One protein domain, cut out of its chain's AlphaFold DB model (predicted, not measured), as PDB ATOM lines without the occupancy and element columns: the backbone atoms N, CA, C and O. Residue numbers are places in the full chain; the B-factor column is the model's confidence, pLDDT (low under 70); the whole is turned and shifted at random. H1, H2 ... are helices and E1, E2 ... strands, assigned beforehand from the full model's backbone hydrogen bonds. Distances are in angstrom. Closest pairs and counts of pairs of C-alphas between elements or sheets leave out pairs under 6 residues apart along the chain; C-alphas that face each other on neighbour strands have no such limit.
ATOM      1  N   LYS A 108      -3.411  27.804   8.107       94.75
ATOM      2  CA  LYS A 108      -4.558  28.716   8.235       94.75
ATOM      3  C   LYS A 108      -5.653  28.100   9.111       94.75
ATOM      4  O   LYS A 108      -6.185  28.811   9.960       94.75
ATOM      5  N   LYS A 109      -5.944  26.805   8.936       95.12
ATOM      6  CA  LYS A 109      -6.902  26.061   9.766       95.12
ATOM      7  C   LYS A 109      -6.392  25.884  11.198       95.12
ATOM      8  O   LYS A 109      -7.175  26.080  12.124       95.12
ATOM      9  N   LEU A 110      -5.105  25.590  11.395       96.81
ATOM     10  CA  LEU A 110      -4.504  25.535  12.735       96.81
ATOM     11  C   LEU A 110      -4.673  26.870  13.464       96.81
ATOM     12  O   LEU A 110      -5.280  26.917  14.529       96.81
ATOM     13  N   ARG A 111      -4.246  27.973  12.844       96.00
ATOM     14  CA  ARG A 111      -4.391  29.318  13.409       96.00
ATOM     15  C   ARG A 111      -5.846  29.655  13.732       96.00
ATOM     16  O   ARG A 111      -6.128  30.130  14.825       96.00
ATOM     17  N   SER A 112      -6.774  29.433  12.797       94.50
ATOM     18  CA  SER A 112      -8.187  29.767  13.025       94.50
ATOM     19  C   SER A 112      -8.784  28.957  14.174       94.50
ATOM     20  O   SER A 112      -9.553  29.492  14.966       94.50
ATOM     21  N   THR A 113      -8.408  27.681  14.281       96.06
ATOM     22  CA  THR A 113      -8.877  26.788  15.348       96.06
ATOM     23  C   THR A 113      -8.281  27.204  16.692       96.06
ATOM     24  O   THR A 113      -9.030  27.410  17.640       96.06
ATOM     25  N   ALA A 114      -6.968  27.458  16.761       96.94
ATOM     26  CA  ALA A 114      -6.307  27.976  17.961       96.94
ATOM     27  C   ALA A 114      -6.920  29.306  18.430       96.94
ATOM     28  O   ALA A 114      -7.128  29.511  19.623       96.94
ATOM     29  N   MET A 115      -7.290  30.194  17.501       95.25
ATOM     30  CA  MET A 115      -7.936  31.460  17.851       95.25
ATOM     31  C   MET A 115      -9.355  31.282  18.384       95.25
ATOM     32  O   MET A 115      -9.697  31.883  19.400       95.25
ATOM     33  N   SER A 116     -10.144  30.402  17.764       94.50
ATOM     34  CA  SER A 116     -11.471  30.037  18.271       94.50
ATOM     35  C   SER A 116     -11.389  29.446  19.685       94.50
ATOM     36  O   SER A 116     -12.138  29.850  20.578       94.50
ATOM     37  N   LEU A 117     -10.414  28.561  19.923       96.81
ATOM     38  CA  LEU A 117     -10.138  27.992  21.242       96.81
ATOM     39  C   LEU A 117      -9.687  29.056  22.252       96.81
ATOM     40  O   LEU A 117     -10.076  28.978  23.413       96.81
ATOM     41  N   ASN A 118      -8.931  30.075  21.834       96.12
ATOM     42  CA  ASN A 118      -8.520  31.174  22.710       96.12
ATOM     43  C   ASN A 118      -9.703  32.024  23.170       96.12
ATOM     44  O   ASN A 118      -9.807  32.360  24.349       96.12
ATOM     45  N   TRP A 119     -10.644  32.312  22.273       94.62
ATOM     46  CA  TRP A 119     -11.877  32.998  22.655       94.62
ATOM     47  C   TRP A 119     -12.707  32.157  23.625       94.62
ATOM     48  O   TRP A 119     -13.181  32.676  24.636       94.62
ATOM     49  N   ALA A 120     -12.818  30.848  23.378       95.00
ATOM     50  CA  ALA A 120     -13.490  29.942  24.304       95.00
ATOM     51  C   ALA A 120     -12.802  29.899  25.679       95.00
ATOM     52  O   ALA A 120     -13.469  30.020  26.706       95.00
ATOM     53  N   ARG A 121     -11.468  29.796  25.703       95.44
ATOM     54  CA  ARG A 121     -10.636  29.809  26.913       95.44
ATOM     55  C   ARG A 121     -10.870  31.061  27.749       95.44
ATOM     56  O   ARG A 121     -11.035  30.946  28.963       95.44
ATOM     57  N   ASN A 122     -10.908  32.232  27.113       93.69
ATOM     58  CA  ASN A 122     -11.151  33.499  27.801       93.69
ATOM     59  C   ASN A 122     -12.534  33.507  28.460       93.69
ATOM     60  O   ASN A 122     -12.619  33.721  29.665       93.69
ATOM     61  N   ARG A 123     -13.598  33.151  27.731       94.44
ATOM     62  CA  ARG A 123     -14.959  33.116  28.302       94.44
ATOM     63  C   ARG A 123     -15.102  32.132  29.460       94.44
ATOM     64  O   ARG A 123     -15.687  32.473  30.482       94.44
ATOM     65  N   ILE A 124     -14.532  30.932  29.321       93.75
ATOM     66  CA  ILE A 124     -14.532  29.933  30.398       93.75
ATOM     67  C   ILE A 124     -13.795  30.474  31.631       93.75
ATOM     68  O   ILE A 124     -14.267  30.288  32.747       93.75
ATOM     69  N   SER A 125     -12.664  31.160  31.441       91.31
ATOM     70  CA  SER A 125     -11.884  31.729  32.552       91.31
ATOM     71  C   SER A 125     -12.624  32.866  33.263       91.31
ATOM     72  O   SER A 125     -12.469  33.027  34.468       91.31
ATOM     73  N   HIS A 126     -13.471  33.604  32.544       92.00
ATOM     74  CA  HIS A 126     -14.364  34.616  33.114       92.00
ATOM     75  C   HIS A 126     -15.663  34.037  33.702       92.00
ATOM     76  O   HIS A 126     -16.523  34.798  34.133       92.00
ATOM     77  N   CYS A 127     -15.817  32.707  33.741       90.94
ATOM     78  CA  CYS A 127     -17.035  32.026  34.201       90.94
ATOM     79  C   CYS A 127     -18.308  32.490  33.472       90.94
ATOM     80  O   CYS A 127     -19.406  32.480  34.028       90.94
ATOM     81  N   GLU A 128     -18.170  32.897  32.213       92.06
ATOM     82  CA  GLU A 128     -19.303  33.365  31.428       92.06
ATOM     83  C   GLU A 128     -20.169  32.187  30.941       92.06
ATOM     84  O   GLU A 128     -19.640  31.099  30.680       92.06
ATOM     85  N   PRO A 129     -21.491  32.376  30.753       91.25
ATOM     86  CA  PRO A 129     -22.373  31.305  30.295       91.25
ATOM     87  C   PRO A 129     -21.981  30.770  28.911       91.25
ATOM     88  O   PRO A 129     -22.057  31.477  27.906       91.25
ATOM     89  N   VAL A 130     -21.615  29.488  28.850       92.25
ATOM     90  CA  VAL A 130     -21.241  28.806  27.594       92.25
ATOM     91  C   VAL A 130     -22.409  28.079  26.929       92.25
ATOM     92  O   VAL A 130     -22.338  27.753  25.748       92.25
ATOM     93  N   VAL A 131     -23.506  27.856  27.657       94.25
ATOM     94  CA  VAL A 131     -24.686  27.113  27.176       94.25
ATOM     95  C   VAL A 131     -25.417  27.809  26.022       94.25
ATOM     96  O   VAL A 131     -26.049  27.152  25.207       94.25
ATOM     97  N   PHE A 132     -25.251  29.126  25.874       95.06
ATOM     98  CA  PHE A 132     -25.767  29.905  24.738       95.06
ATOM     99  C   PHE A 132     -24.780  29.973  23.558       95.06
ATOM    100  O   PHE A 132     -24.881  30.835  22.684       95.06
ATOM    101  N   GLY A 133     -23.770  29.103  23.549       94.88
ATOM    102  CA  GLY A 133     -22.713  29.085  22.549       94.88
ATOM    103  C   GLY A 133     -21.662  30.184  22.733       94.88
ATOM    104  O   GLY A 133     -21.894  31.239  23.331       94.88
ATOM    105  N   PHE A 134     -20.487  29.920  22.168       95.06
ATOM    106  CA  PHE A 134     -19.292  30.753  22.230       95.06
ATOM    107  C   PHE A 134     -19.258  31.769  21.088       95.06
ATOM    108  O   PHE A 134     -19.137  31.357  19.928       95.06
ATOM    109  N   PRO A 135     -19.285  33.081  21.367       93.19
ATOM    110  CA  PRO A 135     -19.102  34.083  20.330       93.19
ATOM    111  C   PRO A 135     -17.749  33.985  19.642       93.19
ATOM    112  O   PRO A 135     -16.734  33.672  20.262       93.19
ATOM    113  N   GLN A 136     -17.764  34.273  18.347       91.12
ATOM    114  CA  GLN A 136     -16.610  34.283  17.462       91.12
ATOM    115  C   GLN A 136     -16.374  35.732  17.009       91.12
ATOM    116  O   GLN A 136     -16.885  36.141  15.964       91.12
ATOM    117  N   PRO A 137     -15.691  36.559  17.819       88.19
ATOM    118  CA  PRO A 137     -15.481  37.965  17.494       88.19
ATOM    119  C   PRO A 137     -14.728  38.126  16.167       88.19
ATOM    120  O   PRO A 137     -13.803  37.376  15.862       88.19
ATOM    121  N   GLY A 138     -15.138  39.113  15.367       84.44
ATOM    122  CA  GLY A 138     -14.542  39.376  14.053       84.44
ATOM    123  C   GLY A 138     -14.897  38.350  12.969       84.44
ATOM    124  O   GLY A 138     -14.345  38.414  11.873       84.44
ATOM    125  N   VAL A 139     -15.810  37.415  13.251       84.25
ATOM    126  CA  VAL A 139     -16.349  36.460  12.275       84.25
ATOM    127  C   VAL A 139     -17.787  36.841  11.939       84.25
ATOM    128  O   VAL A 139     -18.587  37.095  12.835       84.25
ATOM    129  N   GLY A 140     -18.132  36.823  10.649       83.69
ATOM    130  CA  GLY A 140     -19.484  37.107  10.166       83.69
ATOM    131  C   GLY A 140     -19.641  38.503   9.564       83.69
ATOM    132  O   GLY A 140     -18.665  39.163   9.213       83.69
ATOM    133  N   LYS A 141     -20.898  38.917   9.381       87.00
ATOM    134  CA  LYS A 141     -21.260  40.235   8.842       87.00
ATOM    135  C   LYS A 141     -21.369  41.260   9.980       87.00
ATOM    136  O   LYS A 141     -21.717  40.871  11.094       87.00
ATOM    137  N   PRO A 142     -21.135  42.561   9.719       87.75
ATOM    138  CA  PRO A 142     -21.410  43.612  10.696       87.75
ATOM    139  C   PRO A 142     -22.840  43.508  11.242       87.75
ATOM    140  O   PRO A 142     -23.775  43.273  10.479       87.75
ATOM    141  N   GLY A 143     -22.998  43.655  12.558       86.81
ATOM    142  CA  GLY A 143     -24.296  43.543  13.233       86.81
ATOM    143  C   GLY A 143     -24.783  42.111  13.491       86.81
ATOM    144  O   GLY A 143     -25.776  41.950  14.190       86.81
ATOM    145  N   VAL A 144     -24.084  41.083  12.993       91.81
ATOM    146  CA  VAL A 144     -24.404  39.672  13.259       91.81
ATOM    147  C   VAL A 144     -23.305  39.037  14.105       91.81
ATOM    148  O   VAL A 144     -22.155  38.924  13.682       91.81
ATOM    149  N   GLN A 145     -23.662  38.574  15.298       92.62
ATOM    150  CA  GLN A 145     -22.787  37.813  16.172       92.62
ATOM    151  C   GLN A 145     -22.810  36.334  15.782       92.62
ATOM    152  O   GLN A 145     -23.801  35.630  15.975       92.62
ATOM    153  N   VAL A 146     -21.679  35.825  15.295       94.94
ATOM    154  CA  VAL A 146     -21.506  34.382  15.104       94.94
ATOM    155  C   VAL A 146     -21.243  33.723  16.454       94.94
ATOM    156  O   VAL A 146     -20.324  34.120  17.174       94.94
ATOM    157  N   ARG A 147     -22.020  32.694  16.793       95.75
ATOM    158  CA  ARG A 147     -21.820  31.867  17.992       95.75
ATOM    159  C   ARG A 147     -21.620  30.415  17.586       95.75
ATOM    160  O   ARG A 147     -22.203  29.962  16.610       95.75
ATOM    161  N   ARG A 148     -20.799  29.677  18.329       96.12
ATOM    162  CA  ARG A 148     -20.558  28.244  18.108       96.12
ATOM    163  C   ARG A 148     -21.073  27.430  19.274       96.12
ATOM    164  O   ARG A 148     -20.769  27.754  20.423       96.12
ATOM    165  N   ALA A 149     -21.825  26.377  18.982       96.56
ATOM    166  CA  ALA A 149     -22.299  25.454  19.995       96.56
ATOM    167  C   ALA A 149     -21.115  24.834  20.772       96.56
ATOM    168  O   ALA A 149     -20.047  24.600  20.193       96.56
ATOM    169  N   PRO A 150     -21.268  24.552  22.079       96.31
ATOM    170  CA  PRO A 150     -20.164  24.054  22.900       96.31
ATOM    171  C   PRO A 150     -19.520  22.753  22.410       96.31
ATOM    172  O   PRO A 150     -18.306  22.594  22.533       96.31
ATOM    173  N   HIS A 151     -20.301  21.848  21.817       95.62
ATOM    174  CA  HIS A 151     -19.786  20.579  21.303       95.62
ATOM    175  C   HIS A 151     -18.822  20.779  20.119       95.62
ATOM    176  O   HIS A 151     -17.824  20.070  20.029       95.62
ATOM    177  N   LEU A 152     -19.027  21.805  19.282       96.12
ATOM    178  CA  LEU A 152     -18.088  22.161  18.209       96.12
ATOM    179  C   LEU A 152     -16.745  22.650  18.759       96.12
ATOM    180  O   LEU A 152     -15.695  22.345  18.202       96.12
ATOM    181  N   VAL A 153     -16.766  23.413  19.856       96.19
ATOM    182  CA  VAL A 153     -15.544  23.894  20.521       96.19
ATOM    183  C   VAL A 153     -14.809  22.739  21.204       96.19
ATOM    184  O   VAL A 153     -13.581  22.685  21.168       96.19
ATOM    185  N   LEU A 154     -15.549  21.804  21.809       96.12
ATOM    186  CA  LEU A 154     -14.975  20.588  22.379       96.12
ATOM    187  C   LEU A 154     -14.303  19.726  21.303       96.12
ATOM    188  O   LEU A 154     -13.175  19.275  21.505       96.12
ATOM    189  N   GLU A 155     -14.972  19.517  20.169       96.19
ATOM    190  CA  GLU A 155     -14.414  18.723  19.076       96.19
ATOM    191  C   GLU A 155     -13.213  19.417  18.431       96.19
ATOM    192  O   GLU A 155     -12.199  18.766  18.209       96.19
ATOM    193  N   ASP A 156     -13.248  20.739  18.242       96.19
ATOM    194  CA  ASP A 156     -12.075  21.491  17.790       96.19
ATOM    195  C   ASP A 156     -10.889  21.334  18.748       96.19
ATOM    196  O   ASP A 156      -9.761  21.186  18.292       96.19
ATOM    197  N   ALA A 157     -11.115  21.329  20.066       97.19
ATOM    198  CA  ALA A 157     -10.046  21.111  21.039       97.19
ATOM    199  C   ALA A 157      -9.442  19.703  20.903       97.19
ATOM    200  O   ALA A 157      -8.221  19.548  20.893       97.19
ATOM    201  N   ARG A 158     -10.287  18.676  20.754       96.25
ATOM    202  CA  ARG A 158      -9.853  17.280  20.572       96.25
ATOM    203  C   ARG A 158      -9.142  17.067  19.234       96.25
ATOM    204  O   ARG A 158      -8.098  16.422  19.200       96.25
ATOM    205  N   ALA A 159      -9.661  17.635  18.148       95.75
ATOM    206  CA  ALA A 159      -9.032  17.600  16.832       95.75
ATOM    207  C   ALA A 159      -7.690  18.342  16.837       95.75
ATOM    208  O   ALA A 159      -6.703  17.841  16.307       95.75
ATOM    209  N   PHE A 160      -7.626  19.499  17.501       97.44
ATOM    210  CA  PHE A 160      -6.392  20.264  17.625       97.44
ATOM    211  C   PHE A 160      -5.331  19.526  18.443       97.44
ATOM    212  O   PHE A 160      -4.163  19.526  18.062       97.44
ATOM    213  N   ALA A 161      -5.735  18.836  19.516       96.94
ATOM    214  CA  ALA A 161      -4.847  17.921  20.223       96.94
ATOM    215  C   ALA A 161      -4.310  16.833  19.287       96.94
ATOM    216  O   ALA A 161      -3.122  16.560  19.339       96.94
ATOM    217  N   ALA A 162      -5.131  16.283  18.387       96.00
ATOM    218  CA  ALA A 162      -4.708  15.230  17.458       96.00
ATOM    219  C   ALA A 162      -3.664  15.721  16.444       96.00
ATOM    220  O   ALA A 162      -2.785  14.959  16.050       96.00
ATOM    221  N   TYR A 163      -3.723  17.001  16.055       96.38
ATOM    222  CA  TYR A 163      -2.699  17.607  15.201       96.38
ATOM    223  C   TYR A 163      -1.333  17.698  15.890       96.38
ATOM    224  O   TYR A 163      -0.316  17.651  15.204       96.38
ATOM    225  N   LEU A 164      -1.304  17.833  17.219       96.69
ATOM    226  CA  LEU A 164      -0.076  17.862  18.023       96.69
ATOM    227  C   LEU A 164       0.377  16.440  18.378       96.69
ATOM    228  O   LEU A 164       1.508  16.046  18.110       96.69
ATOM    229  N   ASP A 165      -0.534  15.665  18.963       96.06
ATOM    230  CA  ASP A 165      -0.306  14.312  19.439       96.06
ATOM    231  C   ASP A 165      -1.606  13.468  19.413       96.06
ATOM    232  O   ASP A 165      -2.536  13.720  20.192       96.06
ATOM    233  N   PRO A 166      -1.695  12.443  18.543       94.62
ATOM    234  CA  PRO A 166      -2.841  11.536  18.487       94.62
ATOM    235  C   PRO A 166      -3.150  10.819  19.807       94.62
ATOM    236  O   PRO A 166      -4.327  10.630  20.128       94.62
ATOM    237  N   ASP A 167      -2.135  10.470  20.603       96.00
ATOM    238  CA  ASP A 167      -2.327   9.775  21.879       96.00
ATOM    239  C   ASP A 167      -2.941  10.716  22.919       96.00
ATOM    240  O   ASP A 167      -3.823  10.322  23.689       96.00
ATOM    241  N   LEU A 168      -2.552  11.996  22.894       95.62
ATOM    242  CA  LEU A 168      -3.184  13.025  23.720       95.62
ATOM    243  C   LEU A 168      -4.660  13.198  23.353       95.62
ATOM    244  O   LEU A 168      -5.512  13.296  24.238       95.62
ATOM    245  N   ALA A 169      -4.986  13.216  22.060       95.12
ATOM    246  CA  ALA A 169      -6.373  13.296  21.610       95.12
ATOM    247  C   ALA A 169      -7.186  12.069  22.038       95.12
ATOM    248  O   ALA A 169      -8.309  12.221  22.525       95.12
ATOM    249  N   ALA A 170      -6.619  10.866  21.908       95.62
ATOM    250  CA  ALA A 170      -7.241   9.632  22.378       95.62
ATOM    251  C   ALA A 170      -7.496   9.678  23.892       95.62
ATOM    252  O   ALA A 170      -8.588   9.336  24.350       95.62
ATOM    253  N   TRP A 171      -6.534  10.182  24.669       95.75
ATOM    254  CA  TRP A 171      -6.688  10.374  26.106       95.75
ATOM    255  C   TRP A 171      -7.803  11.374  26.449       95.75
ATOM    256  O   TRP A 171      -8.668  11.059  27.265       95.75
ATOM    257  N   LEU A 172      -7.862  12.529  25.773       95.50
ATOM    258  CA  LEU A 172      -8.917  13.539  25.963       95.50
ATOM    259  C   LEU A 172     -10.329  13.029  25.623       95.50
ATOM    260  O   LEU A 172     -11.316  13.550  26.148       95.50
ATOM    261  N   ARG A 173     -10.446  12.036  24.734       94.81
ATOM    262  CA  ARG A 173     -11.726  11.407  24.359       94.81
ATOM    263  C   ARG A 173     -12.229  10.387  25.384       94.81
ATOM    264  O   ARG A 173     -13.369   9.949  25.272       94.81
ATOM    265  N   ARG A 174     -11.432  10.031  26.399       93.69
ATOM    266  CA  ARG A 174     -11.864   9.125  27.481       93.69
ATOM    267  C   ARG A 174     -12.900   9.751  28.414       93.69
ATOM    268  O   ARG A 174     -13.647   9.015  29.044       93.69
ATOM    269  N   TRP A 175     -12.937  11.079  28.514       89.12
ATOM    270  CA  TRP A 175     -13.926  11.795  29.321       89.12
ATOM    271  C   TRP A 175     -15.207  11.975  28.513       89.12
ATOM    272  O   TRP A 175     -15.282  12.882  27.683       89.12
ATOM    273  N   GLN A 176     -16.174  11.088  28.739       89.69
ATOM    274  CA  GLN A 176     -17.455  11.055  28.023       89.69
ATOM    275  C   GLN A 176     -18.569  11.807  28.761       89.69
ATOM    276  O   GLN A 176     -19.582  12.158  28.163       89.69
ATOM    277  N   GLU A 177     -18.388  12.108  30.046       92.69
ATOM    278  CA  GLU A 177     -19.362  12.820  30.883       92.69
ATOM    279  C   GLU A 177     -19.675  14.203  30.305       92.69
ATOM    280  O   GLU A 177     -20.806  14.683  30.333       92.69
ATOM    281  N   ILE A 178     -18.661  14.842  29.725       91.44
ATOM    282  CA  ILE A 178     -18.825  16.111  29.030       91.44
ATOM    283  C   ILE A 178     -19.670  15.968  27.764       91.44
ATOM    284  O   ILE A 178     -20.470  16.852  27.487       91.44
ATOM    285  N   ASP A 179     -19.530  14.876  27.013       93.62
ATOM    286  CA  ASP A 179     -20.335  14.637  25.816       93.62
ATOM    287  C   ASP A 179     -21.802  14.420  26.197       93.62
ATOM    288  O   ASP A 179     -22.687  14.969  25.550       93.62
ATOM    289  N   GLN A 180     -22.056  13.712  27.302       93.88
ATOM    290  CA  GLN A 180     -23.403  13.532  27.851       93.88
ATOM    291  C   GLN A 180     -24.034  14.869  28.258       93.88
ATOM    292  O   GLN A 180     -25.158  15.157  27.856       93.88
ATOM    293  N   LEU A 181     -23.298  15.727  28.978       92.75
ATOM    294  CA  LEU A 181     -23.776  17.068  29.340       92.75
ATOM    295  C   LEU A 181     -24.050  17.947  28.114       92.75
ATOM    296  O   LEU A 181     -24.968  18.762  28.125       92.75
ATOM    297  N   LEU A 182     -23.253  17.804  27.054       93.50
ATOM    298  CA  LEU A 182     -23.444  18.551  25.812       93.50
ATOM    299  C   LEU A 182     -24.533  17.960  24.901       93.50
ATOM    300  O   LEU A 182     -24.949  18.622  23.952       93.50
ATOM    301  N   ALA A 183     -25.005  16.750  25.191       93.88
ATOM    302  CA  ALA A 183     -26.163  16.136  24.551       93.88
ATOM    303  C   ALA A 183     -27.469  16.370  25.335       93.88
ATOM    304  O   ALA A 183     -28.536  15.959  24.877       93.88
ATOM    305  N   ASP A 184     -27.402  17.018  26.503       95.94
ATOM    306  CA  ASP A 184     -28.566  17.256  27.350       95.94
ATOM    307  C   ASP A 184     -29.621  18.130  26.625       95.94
ATOM    308  O   ASP A 184     -29.273  19.174  26.052       95.94
ATOM    309  N   PRO A 185     -30.918  17.759  26.656       96.75
ATOM    310  CA  PRO A 185     -31.989  18.542  26.039       96.75
ATOM    311  C   PRO A 185     -32.051  20.006  26.495       96.75
ATOM    312  O   PRO A 185     -32.447  20.873  25.713       96.75
ATOM    313  N   LEU A 186     -31.633  20.313  27.728       96.38
ATOM    314  CA  LEU A 186     -31.573  21.681  28.239       96.38
ATOM    315  C   LEU A 186     -30.555  22.531  27.478       96.38
ATOM    316  O   LEU A 186     -30.798  23.720  27.253       96.38
ATOM    317  N   LEU A 187     -29.441  21.940  27.033       95.94
ATOM    318  CA  LEU A 187     -28.494  22.655  26.186       95.94
ATOM    319  C   LEU A 187     -29.107  22.947  24.815       95.94
ATOM    320  O   LEU A 187     -28.966  24.065  24.321       95.94
ATOM    321  N   SER A 188     -29.821  21.985  24.219       95.25
ATOM    322  CA  SER A 188     -30.538  22.224  22.958       95.25
ATOM    323  C   SER A 188     -31.533  23.373  23.109       95.25
ATOM    324  O   SER A 188     -31.512  24.301  22.307       95.25
ATOM    325  N   ALA A 189     -32.327  23.376  24.183       97.06
ATOM    326  CA  ALA A 189     -33.287  24.440  24.460       97.06
ATOM    327  C   ALA A 189     -32.616  25.818  24.627       97.06
ATOM    328  O   ALA A 189     -33.107  26.813  24.093       97.06
ATOM    329  N   ALA A 190     -31.469  25.890  25.312       96.88
ATOM    330  CA  ALA A 190     -30.694  27.125  25.446       96.88
ATOM    331  C   ALA A 190     -30.151  27.621  24.092       96.88
ATOM    332  O   ALA A 190     -30.200  28.816  23.788       96.88
ATOM    333  N   LEU A 191     -29.672  26.705  23.249       96.94
ATOM    334  CA  LEU A 191     -29.198  27.012  21.901       96.94
ATOM    335  C   LEU A 191     -30.342  27.399  20.950       96.94
ATOM    336  O   LEU A 191     -30.144  28.229  20.065       96.94
ATOM    337  N   ASP A 192     -31.529  26.814  21.096       97.06
ATOM    338  CA  ASP A 192     -32.741  27.197  20.359       97.06
ATOM    339  C   ASP A 192     -33.245  28.569  20.784       97.06
ATOM    340  O   ASP A 192     -33.731  29.328  19.953       97.06
ATOM    341  N   HIS A 193     -33.109  28.906  22.066       96.62
ATOM    342  CA  HIS A 193     -33.456  30.225  22.570       96.62
ATOM    343  C   HIS A 193     -32.593  31.315  21.927       96.62
ATOM    344  O   HIS A 193     -33.143  32.234  21.326       96.62
ATOM    345  N   ILE A 194     -31.261  31.180  21.973       95.69
ATOM    346  CA  ILE A 194     -30.357  32.202  21.419       95.69
ATOM    347  C   ILE A 194     -30.429  32.289  19.885       95.69
ATOM    348  O   ILE A 194     -30.226  33.353  19.316       95.69
ATOM    349  N   ALA A 195     -30.746  31.186  19.197       95.62
ATOM    350  CA  ALA A 195     -30.851  31.158  17.736       95.62
ATOM    351  C   ALA A 195     -32.070  31.916  17.180       95.62
ATOM    352  O   ALA A 195     -32.145  32.119  15.972       95.62
ATOM    353  N   LYS A 196     -33.023  32.314  18.033       96.44
ATOM    354  CA  LYS A 196     -34.177  33.141  17.641       96.44
ATOM    355  C   LYS A 196     -33.830  34.622  17.514       96.44
ATOM    356  O   LYS A 196     -34.640  35.380  16.994       96.44
ATOM    357  N   GLU A 197     -32.679  35.050  18.026       94.81
ATOM    358  CA  GLU A 197     -32.239  36.435  17.903       94.81
ATOM    359  C   GLU A 197     -31.743  36.700  16.476       94.81
ATOM    360  O   GLU A 197     -30.766  36.096  16.041       94.81
ATOM    361  N   ASP A 198     -32.357  37.650  15.764       91.44
ATOM    362  CA  ASP A 198     -31.979  38.007  14.382       91.44
ATOM    363  C   ASP A 198     -30.506  38.435  14.247       91.44
ATOM    364  O   ASP A 198     -29.877  38.283  13.197       91.44
ATOM    365  N   ALA A 199     -29.937  38.964  15.332       93.12
ATOM    366  CA  ALA A 199     -28.543  39.371  15.414       93.12
ATOM    367  C   ALA A 199     -27.576  38.198  15.668       93.12
ATOM    368  O   ALA A 199     -26.370  38.427  15.757       93.12
ATOM    369  N   VAL A 200     -28.052  36.956  15.794       94.69
ATOM    370  CA  VAL A 200     -27.227  35.786  16.111       94.69
ATOM    371  C   VAL A 200     -27.230  34.788  14.961       94.69
ATOM    372  O   VAL A 200     -28.254  34.248  14.563       94.69
ATOM    373  N   LEU A 201     -26.031  34.452  14.482       95.88
ATOM    374  CA  LEU A 201     -25.816  33.291  13.623       95.88
ATOM    375  C   LEU A 201     -25.204  32.165  14.455       95.88
ATOM    376  O   LEU A 201     -23.997  32.157  14.716       95.88
ATOM    377  N   LEU A 202     -26.033  31.211  14.873       96.25
ATOM    378  CA  LEU A 202     -25.572  30.050  15.626       96.25
ATOM    379  C   LEU A 202     -25.084  28.938  14.688       96.25
ATOM    380  O   LEU A 202     -25.824  28.439  13.847       96.25
ATOM    381  N   GLN A 203     -23.844  28.508  14.890       95.25
ATOM    382  CA  GLN A 203     -23.268  27.312  14.286       95.25
ATOM    383  C   GLN A 203     -23.490  26.130  15.231       95.25
ATOM    384  O   GLN A 203     -23.036  26.166  16.383       95.25
TER     385      GLN A 203
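Overview. This is residues 108 to 203 of the 204 residues of an uncharacterized protein of Microbacterium caowuchunii (UniProt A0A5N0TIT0). Four helices, H2, H3, H4 and H5, follow one another round a flat, open loop that starts and finishes at two short parallel strands, E1 beside E2, and the long helix H1 crosses H2 and slants out of this layer. A long unnamed stretch, residues 126 to 144, leads back from the end of H1 to E1, and its residues 134 to 135 pair with residues 147 to 148 of E1. The printed part has 96 residues, with five named helices and two named strands in the order H1 E1 H2 H3 H4 H5 E2; the class is mostly helix. The whole is compact, with a radius of gyration of the C-alphas of 14.0 A and spans of 42 by 33 by 22 A.

Arrangement. H1, residues 108 to 125, touches H2, residues 150 to 164, at a steep tilt of 53 degrees, opposite ways; the closest C-alphas are those of Thr 113 and Asp 156, 6.7 A apart. H2 is the hub, touching three helices. With its residues 158 to 162 alone it touches H3, residues 166 to 172, in a helical hairpin, opposite ways at a shallow tilt of 34 degrees, only just short of steep; the closest C-alphas, of Ala 162 and Ala 169, are 4.9 A apart. With residues 150 to 151 alone H2 only just touches H4, residues 177 to 182, with 3 pairs of C-alphas within 8 A, the closest being those of His 151 and Leu 182 at 6.2 A. H3 and H4 are apart. H4 and H5, residues 185 to 194, are close but not clearly touching, with the C-alphas of Leu 181 and Leu 187 8.0 A apart; H5 touches no helix. The closest C-alphas of H5 and E2, residues 200 to 203, are those of Ile 194 and Val 200, 7.1 A apart. E2 is the parallel neighbour of E1, residues 145 to 148, at 25 degrees, with N 147 and O 201 2.9 A apart and N 203 and O 147 2.8 A apart, within hydrogen-bond range. E1, the four helices H2 to H5 and E2 make a strand-helix-strand unit, two parallel neighbour strands with helices between. In all five helices every O i to N i+4 pair is within hydrogen-bond range.

Along the chain. H1 begins at C-alpha 108, (-4.558, 28.716, 8.235), and is 25.6 A long. E1 is 10.0 A long. H2 begins at C-alpha 150, (-20.164, 24.054, 22.900), and is 21.6 A long; H5 is 14.5 A long. E2, 9.5 A long, ends at C-alpha 203, (-23.268, 27.312, 14.286).

Size, cuts and confidence. The two C-alphas farthest apart, of Asp 167 and Asp 198, are 41.6 A apart. The printed part has no cut. The link from H1 to E1, 19 residues, is long; the other links are tight. The mean pLDDT of the printed part is 94.2, and no printed residue is under 70.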